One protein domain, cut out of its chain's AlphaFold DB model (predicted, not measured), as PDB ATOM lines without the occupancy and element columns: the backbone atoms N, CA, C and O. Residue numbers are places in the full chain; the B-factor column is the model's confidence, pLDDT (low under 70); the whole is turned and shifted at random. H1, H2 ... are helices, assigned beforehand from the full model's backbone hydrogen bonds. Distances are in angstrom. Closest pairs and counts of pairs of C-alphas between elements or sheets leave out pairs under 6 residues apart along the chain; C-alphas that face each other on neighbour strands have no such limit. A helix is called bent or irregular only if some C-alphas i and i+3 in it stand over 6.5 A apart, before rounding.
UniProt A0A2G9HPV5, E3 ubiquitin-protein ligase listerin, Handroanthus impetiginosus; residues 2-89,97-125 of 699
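Overview. This is residues 2 to 89 and 97 to 125 of the 699 residues of the protein "E3 ubiquitin-protein ligase listerin" of Handroanthus impetiginosus (UniProt A0A2G9HPV5). H6, the longest helix, packs with H1 and H3 round the short core helix H4; H5 packs on H3, and H2 links H1 to H3. Residues 117 to 124 stick out. The printed part has 117 residues and six named helices, H1 to H6 in order, all helix in class; it is compact, radius of gyration of the C-alphas 13.9 A, spanning 36 by 34 by 29 A.

Along the chain. Find C-alpha 102 at (66.028, 121.137, 104.499); H6, residues 102 to 119, runs 25.7 A from there. H4 is 57 to 66, H3 34 to 50, H5 73 to 85, H2 20 to 28, and H1 5 to 18, starting at (69.602, 115.403, 124.216).

Arrangement. See H4 touch H6 (closest C-alphas Leu 61 and Leu 108, 6.2 A) and H1 (Val 12 and Leu 63, 5.1 A). H3, only just irregular with C-alphas 43 and 46 6.7 A apart, forms a hairpin with H4. Each O i to N i+4 pair is within hydrogen-bond range except in H3, 11 of 13.

Size, cuts and confidence. Residues 90 to 96 are cut, 12.1 A between C-alphas 89 and 97. Confidence is low at, among others, residues 119 to 125.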
ATOM      1  N   LEU A   2      61.744 116.738 128.197       55.84
ATOM      2  CA  LEU A   2      61.952 115.958 126.960       55.84
ATOM      3  C   LEU A   2      62.859 116.599 125.886       55.84
ATOM      4  O   LEU A   2      63.193 115.931 124.920       55.84
ATOM      5  N   ASP A   3      63.280 117.858 126.039       62.28
ATOM      6  CA  ASP A   3      64.119 118.556 125.042       62.28
ATOM      7  C   ASP A   3      65.632 118.494 125.367       62.28
ATOM      8  O   ASP A   3      66.446 119.135 124.708       62.28
ATOM      9  N   SER A   4      66.023 117.733 126.404       78.75
ATOM     10  CA  SER A   4      67.437 117.457 126.700       78.75
ATOM     11  C   SER A   4      67.939 116.304 125.818       78.75
ATOM     12  O   SER A   4      67.328 115.231 125.857       78.75
ATOM     13  N   PRO A   5      69.051 116.461 125.068       78.81
ATOM     14  CA  PRO A   5      69.602 115.403 124.216       78.81
ATOM     15  C   PRO A   5      69.835 114.075 124.951       78.81
ATOM     16  O   PRO A   5      69.580 113.010 124.393       78.81
ATOM     17  N   ASP A   6      70.260 114.128 126.216       82.12
ATOM     18  CA  ASP A   6      70.538 112.932 127.021       82.12
ATOM     19  C   ASP A   6      69.261 112.190 127.425       82.12
ATOM     20  O   ASP A   6      69.224 110.959 127.426       82.12
ATOM     21  N   ALA A   7      68.182 112.932 127.701       81.62
ATOM     22  CA  ALA A   7      66.881 112.343 127.997       81.62
ATOM     23  C   ALA A   7      66.310 111.624 126.766       81.62
ATOM     24  O   ALA A   7      65.811 110.509 126.881       81.62
ATOM     25  N   VAL A   8      66.440 112.222 125.575       82.19
ATOM     26  CA  VAL A   8      65.978 111.606 124.323       82.19
ATOM     27  C   VAL A   8      66.797 110.357 123.985       82.19
ATOM     28  O   VAL A   8      66.222 109.330 123.636       82.19
ATOM     29  N   ARG A   9      68.122 110.390 124.171       84.25
ATOM     30  CA  ARG A   9      68.988 109.212 123.981       84.25
ATOM     31  C   ARG A   9      68.626 108.054 124.907       84.25
ATOM     32  O   ARG A   9      68.636 106.909 124.465       84.25
ATOM     33  N   PHE A  10      68.273 108.330 126.164       84.75
ATOM     34  CA  PHE A  10      67.788 107.293 127.078       84.75
ATOM     35  C   PHE A  10      66.511 106.625 126.547       84.75
ATOM     36  O   PHE A  10      66.395 105.401 126.582       84.75
ATOM     37  N   ILE A  11      65.586 107.412 125.988       83.81
ATOM     38  CA  ILE A  11      64.356 106.886 125.384       83.81
ATOM     39  C   ILE A  11      64.672 106.048 124.139       83.81
ATOM     40  O   ILE A  11      64.119 104.963 124.008       83.81
ATOM     41  N   VAL A  12      65.594 106.476 123.268       85.12
ATOM     42  CA  VAL A  12      66.042 105.679 122.104       85.12
ATOM     43  C   VAL A  12      66.521 104.285 122.531       85.12
ATOM     44  O   VAL A  12      66.137 103.286 121.928       85.12
ATOM     45  N   VAL A  13      67.317 104.206 123.604       83.94
ATOM     46  CA  VAL A  13      67.789 102.927 124.166       83.94
ATOM     47  C   VAL A  13      66.637 102.119 124.772       83.94
ATOM     48  O   VAL A  13      66.597 100.900 124.643       83.94
ATOM     49  N   ALA A  14      65.671 102.772 125.414       85.25
ATOM     50  CA  ALA A  14      64.484 102.084 125.908       85.25
ATOM     51  C   ALA A  14      63.650 101.495 124.753       85.25
ATOM     52  O   ALA A  14      63.183 100.363 124.858       85.25
ATOM     53  N   VAL A  15      63.515 102.209 123.630       84.94
ATOM     54  CA  VAL A  15      62.806 101.722 122.435       84.94
ATOM     55  C   VAL A  15      63.484 100.487 121.854       84.94
ATOM     56  O   VAL A  15      62.793  99.522 121.539       84.94
ATOM     57  N   SER A  16      64.817 100.458 121.776       81.81
ATOM     58  CA  SER A  16      65.526  99.285 121.249       81.81
ATOM     59  C   SER A  16      65.429  98.047 122.150       81.81
ATOM     60  O   SER A  16      65.504  96.930 121.646       81.81
ATOM     61  N   ILE A  17      65.239  98.219 123.465       82.94
ATOM     62  CA  ILE A  17      65.091  97.109 124.425       82.94
ATOM     63  C   ILE A  17      63.639  96.623 124.517       82.94
ATOM     64  O   ILE A  17      63.389  95.421 124.603       82.94
ATOM     65  N   PHE A  18      62.679  97.548 124.559       83.75
ATOM     66  CA  PHE A  18      61.283  97.251 124.897       83.75
ATOM     67  C   PHE A  18      60.328  97.275 123.698       83.75
ATOM     68  O   PHE A  18      59.186  96.831 123.837       83.75
ATOM     69  N   GLY A  19      60.785  97.755 122.544       82.38
ATOM     70  CA  GLY A  19      60.011  97.881 121.314       82.38
ATOM     71  C   GLY A  19      59.254  99.215 121.193       82.38
ATOM     72  O   GLY A  19      58.886  99.828 122.205       82.38
ATOM     73  N   PRO A  20      58.977  99.666 119.955       84.25
ATOM     74  CA  PRO A  20      58.408 100.987 119.671       84.25
ATOM     75  C   PRO A  20      56.993 101.153 120.230       84.25
ATOM     76  O   PRO A  20      56.701 102.159 120.879       84.25
ATOM     77  N   ARG A  21      56.137 100.134 120.080       81.06
ATOM     78  CA  ARG A  21      54.750 100.162 120.573       81.06
ATOM     79  C   ARG A  21      54.666 100.278 122.093       81.06
ATOM     80  O   ARG A  21      53.862 101.051 122.602       81.06
ATOM     81  N   ARG A  22      55.515  99.550 122.825       81.19
ATOM     82  CA  ARG A  22      55.505  99.541 124.296       81.19
ATOM     83  C   ARG A  22      55.986 100.866 124.877       81.19
ATOM     84  O   ARG A  22      55.404 101.362 125.832       81.19
ATOM     85  N   ILE A  23      57.015 101.463 124.281       82.75
ATOM     86  CA  ILE A  23      57.488 102.782 124.709       82.75
ATOM     87  C   ILE A  23      56.499 103.882 124.323       82.75
ATOM     88  O   ILE A  23      56.266 104.779 125.127       82.75
ATOM     89  N   ALA A  24      55.863 103.805 123.152       77.06
ATOM     90  CA  ALA A  24      54.808 104.749 122.796       77.06
ATOM     91  C   ALA A  24      53.603 104.657 123.746       77.06
ATOM     92  O   ALA A  24      53.110 105.695 124.174       77.06
ATOM     93  N   GLN A  25      53.180 103.454 124.155       78.62
ATOM     94  CA  GLN A  25      52.127 103.271 125.167       78.62
ATOM     95  C   GLN A  25      52.470 103.971 126.489       78.62
ATOM     96  O   GLN A  25      51.645 104.710 127.020       78.62
ATOM     97  N   GLU A  26      53.697 103.800 126.987       79.06
ATOM     98  CA  GLU A  26      54.143 104.395 128.257       79.06
ATOM     99  C   GLU A  26      54.356 105.914 128.170       79.06
ATOM    100  O   GLU A  26      54.056 106.646 129.112       79.06
ATOM    101  N   LEU A  27      54.852 106.421 127.036       72.19
ATOM    102  CA  LEU A  27      55.082 107.858 126.841       72.19
ATOM    103  C   LEU A  27      53.790 108.636 126.583       72.19
ATOM    104  O   LEU A  27      53.709 109.813 126.931       72.19
ATOM    105  N   MET A  28      52.802 107.994 125.958       67.44
ATOM    106  CA  MET A  28      51.646 108.673 125.370       67.44
ATOM    107  C   MET A  28      50.307 108.230 125.971       67.44
ATOM    108  O   MET A  28      49.283 108.821 125.645       67.44
ATOM    109  N   SER A  29      50.301 107.225 126.857       68.06
ATOM    110  CA  SER A  29      49.089 106.665 127.482       68.06
ATOM    111  C   SER A  29      48.039 106.189 126.462       68.06
ATOM    112  O   SER A  29      46.851 106.468 126.612       68.06
ATOM    113  N   ILE A  30      48.483 105.500 125.403       66.62
ATOM    114  CA  ILE A  30      47.631 105.011 124.305       66.62
ATOM    115  C   ILE A  30      47.328 103.517 124.496       66.62
ATOM    116  O   ILE A  30      48.169 102.769 124.992       66.62
ATOM    117  N   ASP A  31      46.149 103.079 124.055       64.25
ATOM    118  CA  ASP A  31      45.778 101.664 123.928       64.25
ATOM    119  C   ASP A  31      46.652 100.917 122.890       64.25
ATOM    120  O   ASP A  31      47.282 101.504 122.012       64.25
ATOM    121  N   SER A  32      46.720  99.585 122.977       60.50
ATOM    122  CA  SER A  32      47.674  98.765 122.209       60.50
ATOM    123  C   SER A  32      47.359  98.566 120.718       60.50
ATOM    124  O   SER A  32      47.940  97.676 120.093       60.50
ATOM    125  N   GLY A  33      46.426  99.332 120.146       72.62
ATOM    126  CA  GLY A  33      45.990  99.192 118.757       72.62
ATOM    127  C   GLY A  33      46.934  99.856 117.750       72.62
ATOM    128  O   GLY A  33      47.415 100.967 117.970       72.62
ATOM    129  N   THR A  34      47.150  99.204 116.603       78.25
ATOM    130  CA  THR A  34      47.979  99.714 115.495       78.25
ATOM    131  C   THR A  34      47.499 101.078 114.982       78.25
ATOM    132  O   THR A  34      48.307 101.984 114.800       78.25
ATOM    133  N   GLU A  35      46.184 101.268 114.828       79.69
ATOM    134  CA  GLU A  35      45.598 102.543 114.376       79.69
ATOM    135  C   GLU A  35      45.857 103.690 115.365       79.69
ATOM    136  O   GLU A  35      46.194 104.801 114.966       79.69
ATOM    137  N   GLN A  36      45.752 103.418 116.668       80.69
ATOM    138  CA  GLN A  36      45.941 104.420 117.722       80.69
ATOM    139  C   GLN A  36      47.421 104.809 117.864       80.69
ATOM    140  O   GLN A  36      47.750 105.978 118.101       80.69
ATOM    141  N   PHE A  37      48.319 103.835 117.676       82.44
ATOM    142  CA  PHE A  37      49.759 104.060 117.590       82.44
ATOM    143  C   PHE A  37      50.118 104.935 116.380       82.44
ATOM    144  O   PHE A  37      50.787 105.952 116.559       82.44
ATOM    145  N   LEU A  38      49.621 104.604 115.181       83.12
ATOM    146  CA  LEU A  38      49.851 105.394 113.966       83.12
ATOM    147  C   LEU A  38      49.292 106.815 114.080       83.12
ATOM    148  O   LEU A  38      49.981 107.773 113.730       83.12
ATOM    149  N   GLN A  39      48.085 106.979 114.632       83.25
ATOM    150  CA  GLN A  39      47.494 108.299 114.850       83.25
ATOM    151  C   GLN A  39      48.381 109.168 115.751       83.25
ATOM    152  O   GLN A  39      48.699 110.306 115.410       83.25
ATOM    153  N   SER A  40      48.848 108.620 116.871       81.12
ATOM    154  CA  SER A  40      49.687 109.363 117.818       81.12
ATOM    155  C   SER A  40      51.096 109.624 117.283       81.12
ATOM    156  O   SER A  40      51.690 110.670 117.559       81.12
ATOM    157  N   PHE A  41      51.631 108.697 116.486       84.62
ATOM    158  CA  PHE A  41      52.884 108.886 115.765       84.62
ATOM    159  C   PHE A  41      52.784 110.076 114.799       84.62
ATOM    160  O   PHE A  41      53.632 110.972 114.831       84.62
ATOM    161  N   ASN A  42      51.704 110.133 114.018       84.75
ATOM    162  CA  ASN A  42      51.479 111.159 113.004       84.75
ATOM    163  C   ASN A  42      51.133 112.533 113.595       84.75
ATOM    164  O   ASN A  42      51.638 113.549 113.120       84.75
ATOM    165  N   GLU A  43      50.289 112.587 114.625       83.50
ATOM    166  CA  GLU A  43      49.800 113.850 115.193       83.50
ATOM    167  C   GLU A  43      50.759 114.469 116.219       83.50
ATOM    168  O   GLU A  43      50.746 115.688 116.407       83.50
ATOM    169  N   ILE A  44      51.594 113.659 116.885       81.44
ATOM    170  CA  ILE A  44      52.412 114.129 118.013       81.44
ATOM    171  C   ILE A  44      53.906 113.910 117.771       81.44
ATOM    172  O   ILE A  44      54.672 114.872 117.851       81.44
ATOM    173  N   MET A  45      54.337 112.687 117.443       84.12
ATOM    174  CA  MET A  45      55.772 112.381 117.326       84.12
ATOM    175  C   MET A  45      56.421 113.049 116.113       84.12
ATOM    176  O   MET A  45      57.474 113.671 116.259       84.12
ATOM    177  N   ILE A  46      55.790 112.980 114.937       85.94
ATOM    178  CA  ILE A  46      56.300 113.608 113.709       85.94
ATOM    179  C   ILE A  46      56.443 115.135 113.889       85.94
ATOM    180  O   ILE A  46      57.570 115.630 113.769       85.94
ATOM    181  N   PRO A  47      55.398 115.904 114.268       84.56
ATOM    182  CA  PRO A  47      55.543 117.344 114.468       84.56
ATOM    183  C   PRO A  47      56.541 117.704 115.572       84.56
ATOM    184  O   PRO A  47      57.304 118.657 115.426       84.56
ATOM    185  N   TRP A  48      56.587 116.952 116.675       83.00
ATOM    186  CA  TRP A  48      57.523 117.247 117.763       83.00
ATOM    187  C   TRP A  48      58.989 117.033 117.361       83.00
ATOM    188  O   TRP A  48      59.858 117.813 117.766       83.00
ATOM    189  N   CYS A  49      59.275 116.024 116.536       83.31
ATOM    190  CA  CYS A  49      60.626 115.747 116.056       83.31
ATOM    191  C   CYS A  49      61.070 116.675 114.912       83.31
ATOM    192  O   CYS A  49      62.260 116.978 114.829       83.31
ATOM    193  N   LEU A  50      60.145 117.137 114.057       81.75
ATOM    194  CA  LEU A  50      60.472 117.739 112.752       81.75
ATOM    195  C   LEU A  50      60.204 119.254 112.625       81.75
ATOM    196  O   LEU A  50      60.697 119.870 111.683       81.75
ATOM    197  N   LYS A  51      59.459 119.875 113.554       72.56
ATOM    198  CA  LYS A  51      58.951 121.258 113.415       72.56
ATOM    199  C   LYS A  51      59.987 122.388 113.534       72.56
ATOM    200  O   LYS A  51      59.782 123.433 112.938       72.56
ATOM    201  N   GLU A  52      61.069 122.222 114.298       70.12
ATOM    202  CA  GLU A  52      62.099 123.269 114.469       70.12
ATOM    203  C   GLU A  52      63.508 122.673 114.557       70.12
ATOM    204  O   GLU A  52      63.734 121.700 115.291       70.12
ATOM    205  N   PHE A  53      64.472 123.305 113.882       73.25
ATOM    206  CA  PHE A  53      65.892 122.992 114.020       73.25
ATOM    207  C   PHE A  53      66.428 123.498 115.371       73.25
ATOM    208  O   PHE A  53      66.475 124.697 115.637       73.25
ATOM    209  N   ARG A  54      66.829 122.576 116.251       77.00
ATOM    210  CA  ARG A  54      67.371 122.845 117.593       77.00
ATOM    211  C   ARG A  54      68.586 121.949 117.858       77.00
ATOM    212  O   ARG A  54      68.721 120.912 117.211       77.00
ATOM    213  N   PRO A  55      69.425 122.244 118.868       74.62
ATOM    214  CA  PRO A  55      70.529 121.355 119.252       74.62
ATOM    215  C   PRO A  55      70.092 119.912 119.576       74.62
ATOM    216  O   PRO A  55      70.876 118.978 119.424       74.62
ATOM    217  N   SER A  56      68.832 119.706 119.988       81.00
ATOM    218  CA  SER A  56      68.232 118.389 120.246       81.00
ATOM    219  C   SER A  56      67.727 117.662 118.988       81.00
ATOM    220  O   SER A  56      67.322 116.506 119.093       81.00
ATOM    221  N   THR A  57      67.735 118.286 117.800       84.94
ATOM    222  CA  THR A  57      67.163 117.722 116.560       84.94
ATOM    223  C   THR A  57      67.752 116.362 116.211       84.94
ATOM    224  O   THR A  57      66.990 115.430 115.994       84.94
ATOM    225  N   ALA A  58      69.076 116.192 116.248       84.81
ATOM    226  CA  ALA A  58      69.691 114.902 115.930       84.81
ATOM    227  C   ALA A  58      69.197 113.764 116.848       84.81
ATOM    228  O   ALA A  58      68.889 112.679 116.365       84.81
ATOM    229  N   ALA A  59      69.054 114.026 118.154       85.00
ATOM    230  CA  ALA A  59      68.550 113.038 119.108       85.00
ATOM    231  C   ALA A  59      67.052 112.750 118.904       85.00
ATOM    232  O   ALA A  59      66.624 111.602 119.008       85.00
ATOM    233  N   ARG A  60      66.250 113.775 118.580       87.88
ATOM    234  CA  ARG A  60      64.824 113.607 118.247       87.88
ATOM    235  C   ARG A  60      64.629 112.772 116.981       87.88
ATOM    236  O   ARG A  60      63.737 111.933 116.946       87.88
ATOM    237  N   LEU A  61      65.489 112.944 115.978       89.88
ATOM    238  CA  LEU A  61      65.479 112.125 114.764       89.88
ATOM    239  C   LEU A  61      65.900 110.674 115.042       89.88
ATOM    240  O   LEU A  61      65.260 109.762 114.526       89.88
ATOM    241  N   ASP A  62      66.895 110.440 115.909       87.19
ATOM    242  CA  ASP A  62      67.241 109.082 116.366       87.19
ATOM    243  C   ASP A  62      66.033 108.392 117.029       87.19
ATOM    244  O   ASP A  62      65.773 107.214 116.777       87.19
ATOM    245  N   LEU A  63      65.256 109.129 117.834       87.69
ATOM    246  CA  LEU A  63      64.025 108.625 118.449       87.69
ATOM    247  C   LEU A  63      62.923 108.363 117.422       87.69
ATOM    248  O   LEU A  63      62.283 107.316 117.479       87.69
ATOM    249  N   LEU A  64      62.722 109.275 116.469       88.81
ATOM    250  CA  LEU A  64      61.740 109.104 115.400       88.81
ATOM    251  C   LEU A  64      62.021 107.834 114.588       88.81
ATOM    252  O   LEU A  64      61.105 107.061 114.321       88.81
ATOM    253  N   LEU A  65      63.290 107.590 114.254       87.94
ATOM    254  CA  LEU A  65      63.705 106.373 113.568       87.94
ATOM    255  C   LEU A  65      63.532 105.142 114.463       87.94
ATOM    256  O   LEU A  65      63.000 104.136 113.999       87.94
ATOM    257  N   ALA A  66      63.939 105.190 115.733       86.69
ATOM    258  CA  ALA A  66      63.782 104.058 116.652       86.69
ATOM    259  C   ALA A  66      62.314 103.615 116.807       86.69
ATOM    260  O   ALA A  66      62.057 102.437 117.024       86.69
ATOM    261  N   LEU A  67      61.366 104.545 116.658       86.38
ATOM    262  CA  LEU A  67      59.925 104.298 116.746       86.38
ATOM    263  C   LEU A  67      59.283 103.739 115.463       86.38
ATOM    264  O   LEU A  67      58.073 103.501 115.463       86.38
ATOM    265  N   LEU A  68      60.055 103.532 114.389       85.94
ATOM    266  CA  LEU A  68      59.574 102.810 113.210       85.94
ATOM    267  C   LEU A  68      59.294 101.354 113.589       85.94
ATOM    268  O   LEU A  68      60.189 100.643 114.044       85.94
ATOM    269  N   ASP A  69      58.043 100.953 113.417       82.44
ATOM    270  CA  ASP A  69      57.527  99.628 113.728       82.44
ATOM    271  C   ASP A  69      57.514  98.779 112.456       82.44
ATOM    272  O   ASP A  69      57.030  99.234 111.421       82.44
ATOM    273  N   ASP A  70      58.036  97.554 112.512       78.06
ATOM    274  CA  ASP A  70      58.247  96.734 111.309       78.06
ATOM    275  C   ASP A  70      56.940  96.481 110.531       78.06
ATOM    276  O   ASP A  70      56.951  96.475 109.301       78.06
ATOM    277  N   GLU A  71      55.801  96.369 111.230       80.00
ATOM    278  CA  GLU A  71      54.479  96.137 110.627       80.00
ATOM    279  C   GLU A  71      53.904  97.357 109.885       80.00
ATOM    280  O   GLU A  71      53.025  97.193 109.039       80.00
ATOM    281  N   CYS A  72      54.355  98.578 110.197       80.94
ATOM    282  CA  CYS A  72      53.805  99.820 109.631       80.94
ATOM    283  C   CYS A  72      54.881 100.779 109.098       80.94
ATOM    284  O   CYS A  72      54.597 101.946 108.819       80.94
ATOM    285  N   SER A  73      56.114 100.296 108.959       82.06
ATOM    286  CA  SER A  73      57.295 101.103 108.646       82.06
ATOM    287  C   SER A  73      57.164 101.895 107.342       82.06
ATOM    288  O   SER A  73      57.587 103.049 107.294       82.06
ATOM    289  N   GLU A  74      56.526 101.330 106.315       83.00
ATOM    290  CA  GLU A  74      56.282 101.994 105.026       83.00
ATOM    291  C   GLU A  74      55.310 103.183 105.159       83.00
ATOM    292  O   GLU A  74      55.588 104.277 104.663       83.00
ATOM    293  N   GLU A  75      54.203 103.013 105.891       84.81
ATOM    294  CA  GLU A  75      53.212 104.073 106.127       84.81
ATOM    295  C   GLU A  75      53.776 105.189 107.020       84.81
ATOM    296  O   GLU A  75      53.598 106.383 106.742       84.81
ATOM    297  N   GLN A  76      54.519 104.812 108.064       88.12
ATOM    298  CA  GLN A  76      55.227 105.758 108.925       88.12
ATOM    299  C   GLN A  76      56.273 106.547 108.133       88.12
ATOM    300  O   GLN A  76      56.345 107.771 108.263       88.12
ATOM    301  N   TRP A  77      57.053 105.876 107.280       89.62
ATOM    302  CA  TRP A  77      58.064 106.515 106.440       89.62
ATOM    303  C   TRP A  77      57.450 107.503 105.447       89.62
ATOM    304  O   TRP A  77      57.877 108.658 105.393       89.62
ATOM    305  N   ASN A  78      56.397 107.092 104.733       87.00
ATOM    306  CA  ASN A  78      55.665 107.969 103.822       87.00
ATOM    307  C   ASN A  78      55.141 109.221 104.545       87.00
ATOM    308  O   ASN A  78      55.247 110.334 104.024       87.00
ATOM    309  N   THR A  79      54.637 109.075 105.775       87.56
ATOM    310  CA  THR A  79      54.126 110.216 106.546       87.56
ATOM    311  C   THR A  79      55.242 111.160 107.001       87.56
ATOM    312  O   THR A  79      55.080 112.377 106.904       87.56
ATOM    313  N   ILE A  80      56.395 110.630 107.434       89.50
ATOM    314  CA  ILE A  80      57.576 111.436 107.800       89.50
ATOM    315  C   ILE A  80      58.054 112.266 106.605       89.50
ATOM    316  O   ILE A  80      58.241 113.478 106.731       89.50
ATOM    317  N   ILE A  81      58.238 111.629 105.444       88.44
ATOM    318  CA  ILE A  81      58.713 112.314 104.239       88.44
ATOM    319  C   ILE A  81      57.668 113.313 103.743       88.44
ATOM    320  O   ILE A  81      58.009 114.459 103.461       88.44
ATOM    321  N   SER A  82      56.391 112.931 103.705       86.69
ATOM    322  CA  SER A  82      55.305 113.837 103.325       86.69
ATOM    323  C   SER A  82      55.227 115.065 104.232       86.69
ATOM    324  O   SER A  82      54.963 116.153 103.732       86.69
ATOM    325  N   TYR A  83      55.487 114.928 105.535       84.69
ATOM    326  CA  TYR A  83      55.506 116.061 106.463       84.69
ATOM    327  C   TYR A  83      56.627 117.060 106.143       84.69
ATOM    328  O   TYR A  83      56.390 118.263 106.147       84.69
ATOM    329  N   LEU A  84      57.834 116.567 105.842       84.06
ATOM    330  CA  LEU A  84      58.995 117.416 105.536       84.06
ATOM    331  C   LEU A  84      58.933 118.039 104.136       84.06
ATOM    332  O   LEU A  84      59.429 119.143 103.944       84.06
ATOM    333  N   VAL A  85      58.342 117.335 103.167       78.56
ATOM    334  CA  VAL A  85      58.295 117.747 101.755       78.56
ATOM    335  C   VAL A  85      57.038 118.574 101.440       78.56
ATOM    336  O   VAL A  85      57.128 119.575 100.736       78.56
ATOM    337  N   ASN A  86      55.867 118.200 101.972       70.69
ATOM    338  CA  ASN A  86      54.561 118.798 101.646       70.69
ATOM    339  C   ASN A  86      53.992 119.664 102.787       70.69
ATOM    340  O   ASN A  86      52.787 119.624 103.041       70.69
ATOM    341  N   GLY A  87      54.821 120.452 103.480       54.94
ATOM    342  CA  GLY A  87      54.408 121.307 104.609       54.94
ATOM    343  C   GLY A  87      53.228 122.273 104.346       54.94
ATOM    344  O   GLY A  87      52.685 122.848 105.287       54.94
ATOM    345  N   GLU A  88      52.745 122.407 103.104       44.28
ATOM    346  CA  GLU A  88      51.478 123.064 102.761       44.28
ATOM    347  C   GLU A  88      50.241 122.203 103.104       44.28
ATOM    348  O   GLU A  88      49.499 121.722 102.246       44.28
ATOM    349  N   LYS A  89      49.918 122.089 104.391       37.59
ATOM    350  CA  LYS A  89      48.515 121.944 104.808       37.59
ATOM    351  C   LYS A  89      48.134 123.045 105.789       37.59
ATOM    352  O   LYS A  89      47.809 122.737 106.922       37.59
ATOM    353  N   MET A  97      59.270 124.721  98.723       49.03
ATOM    354  CA  MET A  97      59.465 124.063 100.016       49.03
ATOM    355  C   MET A  97      59.743 125.109 101.091       49.03
ATOM    356  O   MET A  97      60.518 126.044 100.861       49.03
ATOM    357  N   ASP A  98      59.116 124.940 102.253       50.44
ATOM    358  CA  ASP A  98      59.397 125.775 103.411       50.44
ATOM    359  C   ASP A  98      60.861 125.553 103.824       50.44
ATOM    360  O   ASP A  98      61.291 124.436 104.133       50.44
ATOM    361  N   ARG A  99      61.659 126.617 103.707       52.84
ATOM    362  CA  ARG A  99      63.132 126.579 103.657       52.84
ATOM    363  C   ARG A  99      63.770 126.104 104.971       52.84
ATOM    364  O   ARG A  99      64.938 125.724 104.979       52.84
ATOM    365  N   ASP A 100      62.992 126.052 106.048       63.03
ATOM    366  CA  ASP A 100      63.433 125.668 107.390       63.03
ATOM    367  C   ASP A 100      63.557 124.142 107.596       63.03
ATOM    368  O   ASP A 100      64.189 123.694 108.559       63.03
ATOM    369  N   HIS A 101      63.016 123.314 106.689       77.75
ATOM    370  CA  HIS A 101      63.015 121.850 106.839       77.75
ATOM    371  C   HIS A 101      64.181 121.123 106.148       77.75
ATOM    372  O   HIS A 101      64.480 119.984 106.520       77.75
ATOM    373  N   MET A 102      64.902 121.761 105.219       82.31
ATOM    374  CA  MET A 102      66.028 121.137 104.499       82.31
ATOM    375  C   MET A 102      67.172 120.661 105.414       82.31
ATOM    376  O   MET A 102      67.605 119.515 105.270       82.31
ATOM    377  N   PRO A 103      67.624 121.439 106.420       84.62
ATOM    378  CA  PRO A 103      68.633 120.962 107.368       84.62
ATOM    379  C   PRO A 103      68.162 119.752 108.188       84.62
ATOM    380  O   PRO A 103      68.955 118.866 108.507       84.62
ATOM    381  N   VAL A 104      66.869 119.695 108.529       87.12
ATOM    382  CA  VAL A 104      66.272 118.570 109.267       87.12
ATOM    383  C   VAL A 104      66.216 117.328 108.380       87.12
ATOM    384  O   VAL A 104      66.569 116.239 108.834       87.12
ATOM    385  N   LEU A 105      65.833 117.494 107.112       88.12
ATOM    386  CA  LEU A 105      65.787 116.421 106.126       88.12
ATOM    387  C   LEU A 105      67.188 115.857 105.840       88.12
ATOM    388  O   LEU A 105      67.354 114.641 105.827       88.12
ATOM    389  N   ALA A 106      68.209 116.713 105.711       89.12
ATOM    390  CA  ALA A 106      69.602 116.289 105.565       89.12
ATOM    391  C   ALA A 106      70.055 115.395 106.734       89.12
ATOM    392  O   ALA A 106      70.535 114.283 106.513       89.12
ATOM    393  N   ILE A 107      69.838 115.838 107.981       89.81
ATOM    394  CA  ILE A 107      70.203 115.051 109.172       89.81
ATOM    395  C   ILE A 107      69.399 113.749 109.231       89.81
ATOM    396  O   ILE A 107      69.957 112.706 109.566       89.81
ATOM    397  N   LEU A 108      68.105 113.770 108.891       91.06
ATOM    398  CA  LEU A 108      67.285 112.559 108.866       91.06
ATOM    399  C   LEU A 108      67.877 111.520 107.903       91.06
ATOM    400  O   LEU A 108      68.040 110.366 108.295       91.06
ATOM    401  N   MET A 109      68.247 111.920 106.683       91.50
ATOM    402  CA  MET A 109      68.848 111.016 105.695       91.50
ATOM    403  C   MET A 109      70.194 110.452 106.163       91.50
ATOM    404  O   MET A 109      70.444 109.255 106.022       91.50
ATOM    405  N   GLU A 110      71.044 111.268 106.789       90.00
ATOM    406  CA  GLU A 110      72.303 110.798 107.382       90.00
ATOM    407  C   GLU A 110      72.077 109.768 108.491       90.00
ATOM    408  O   GLU A 110      72.796 108.772 108.577       90.00
ATOM    409  N   LYS A 111      71.055 109.974 109.329       89.25
ATOM    410  CA  LYS A 111      70.691 109.040 110.400       89.25
ATOM    411  C   LYS A 111      70.127 107.730 109.865       89.25
ATOM    412  O   LYS A 111      70.487 106.663 110.366       89.25
ATOM    413  N   VAL A 112      69.301 107.788 108.822       88.50
ATOM    414  CA  VAL A 112      68.828 106.591 108.110       88.50
ATOM    415  C   VAL A 112      70.015 105.818 107.539       88.50
ATOM    416  O   VAL A 112      70.103 104.607 107.726       88.50
ATOM    417  N   ARG A 113      70.983 106.515 106.940       85.94
ATOM    418  CA  ARG A 113      72.215 105.922 106.406       85.94
ATOM    419  C   ARG A 113      73.105 105.295 107.482       85.94
ATOM    420  O   ARG A 113      73.629 104.201 107.296       85.94
ATOM    421  N   GLU A 114      73.266 105.944 108.634       85.50
ATOM    422  CA  GLU A 114      73.997 105.372 109.773       85.50
ATOM    423  C   GLU A 114      73.329 104.074 110.263       85.50
ATOM    424  O   GLU A 114      74.010 103.096 110.590       85.50
ATOM    425  N   ARG A 115      71.991 104.044 110.279       81.00
ATOM    426  CA  ARG A 115      71.212 102.864 110.663       81.00
ATOM    427  C   ARG A 115      71.344 101.728 109.653       81.00
ATOM    428  O   ARG A 115      71.570 100.596 110.079       81.00
ATOM    429  N   THR A 116      71.249 102.003 108.351       77.62
ATOM    430  CA  THR A 116      71.392 100.965 107.316       77.62
ATOM    431  C   THR A 116      72.791 100.354 107.336       77.62
ATOM    432  O   THR A 116      72.912  99.133 107.324       77.62
ATOM    433  N   ARG A 117      73.853 101.154 107.508       75.19
ATOM    434  CA  ARG A 117      75.228 100.627 107.646       75.19
ATOM    435  C   ARG A 117      75.397  99.686 108.847       75.19
ATOM    436  O   ARG A 117      76.074  98.670 108.733       75.19
ATOM    437  N   LYS A 118      74.772  99.985 109.994       71.00
ATOM    438  CA  LYS A 118      74.811  99.111 111.186       71.00
ATOM    439  C   LYS A 118      74.019  97.811 110.995       71.00
ATOM    440  O   LYS A 118      74.405  96.785 111.547       71.00
ATOM    441  N   SER A 119      72.940  97.862 110.216       61.38
ATOM    442  CA  SER A 119      72.055  96.730 109.919       61.38
ATOM    443  C   SER A 119      72.655  95.750 108.900       61.38
ATOM    444  O   SER A 119      72.500  94.551 109.078       61.38
ATOM    445  N   VAL A 120      73.460  96.203 107.928       53.84
ATOM    446  CA  VAL A 120      74.177  95.324 106.968       53.84
ATOM    447  C   VAL A 120      75.117  94.309 107.657       53.84
ATOM    448  O   VAL A 120      75.452  93.272 107.088       53.84
ATOM    449  N   HIS A 121      75.511  94.553 108.910       52.25
ATOM    450  CA  HIS A 121      76.292  93.618 109.729       52.25
ATOM    451  C   HIS A 121      75.442  92.627 110.557       52.25
ATOM    452  O   HIS A 121      76.005  91.821 111.300       52.25
ATOM    453  N   GLN A 122      74.110  92.655 110.431       47.09
ATOM    454  CA  GLN A 122      73.161  91.734 111.065       47.09
ATOM    455  C   GLN A 122      72.204  91.143 110.002       47.09
ATOM    456  O   GLN A 122      71.347  91.861 109.500       47.09
ATOM    457  N   PRO A 123      72.303  89.843 109.660       39.97
ATOM    458  CA  PRO A 123      71.580  89.253 108.522       39.97
ATOM    459  C   PRO A 123      70.045  89.183 108.644       39.97
ATOM    460  O   PRO A 123      69.393  88.832 107.667       39.97
ATOM    461  N   ASP A 124      69.472  89.483 109.816       39.31
ATOM    462  CA  ASP A 124      68.058  89.220 110.139       39.31
ATOM    463  C   ASP A 124      67.166  90.481 110.196       39.31
ATOM    464  O   ASP A 124      65.997  90.389 110.569       39.31
ATOM    465  N   SER A 125      67.668  91.671 109.847       44.91
ATOM    466  CA  SER A 125      66.844  92.894 109.826       44.91
ATOM    467  C   SER A 125      66.182  93.105 108.465       44.91
ATOM    468  O   SER A 125      66.878  93.089 107.449       44.91
TER     469      SER A 125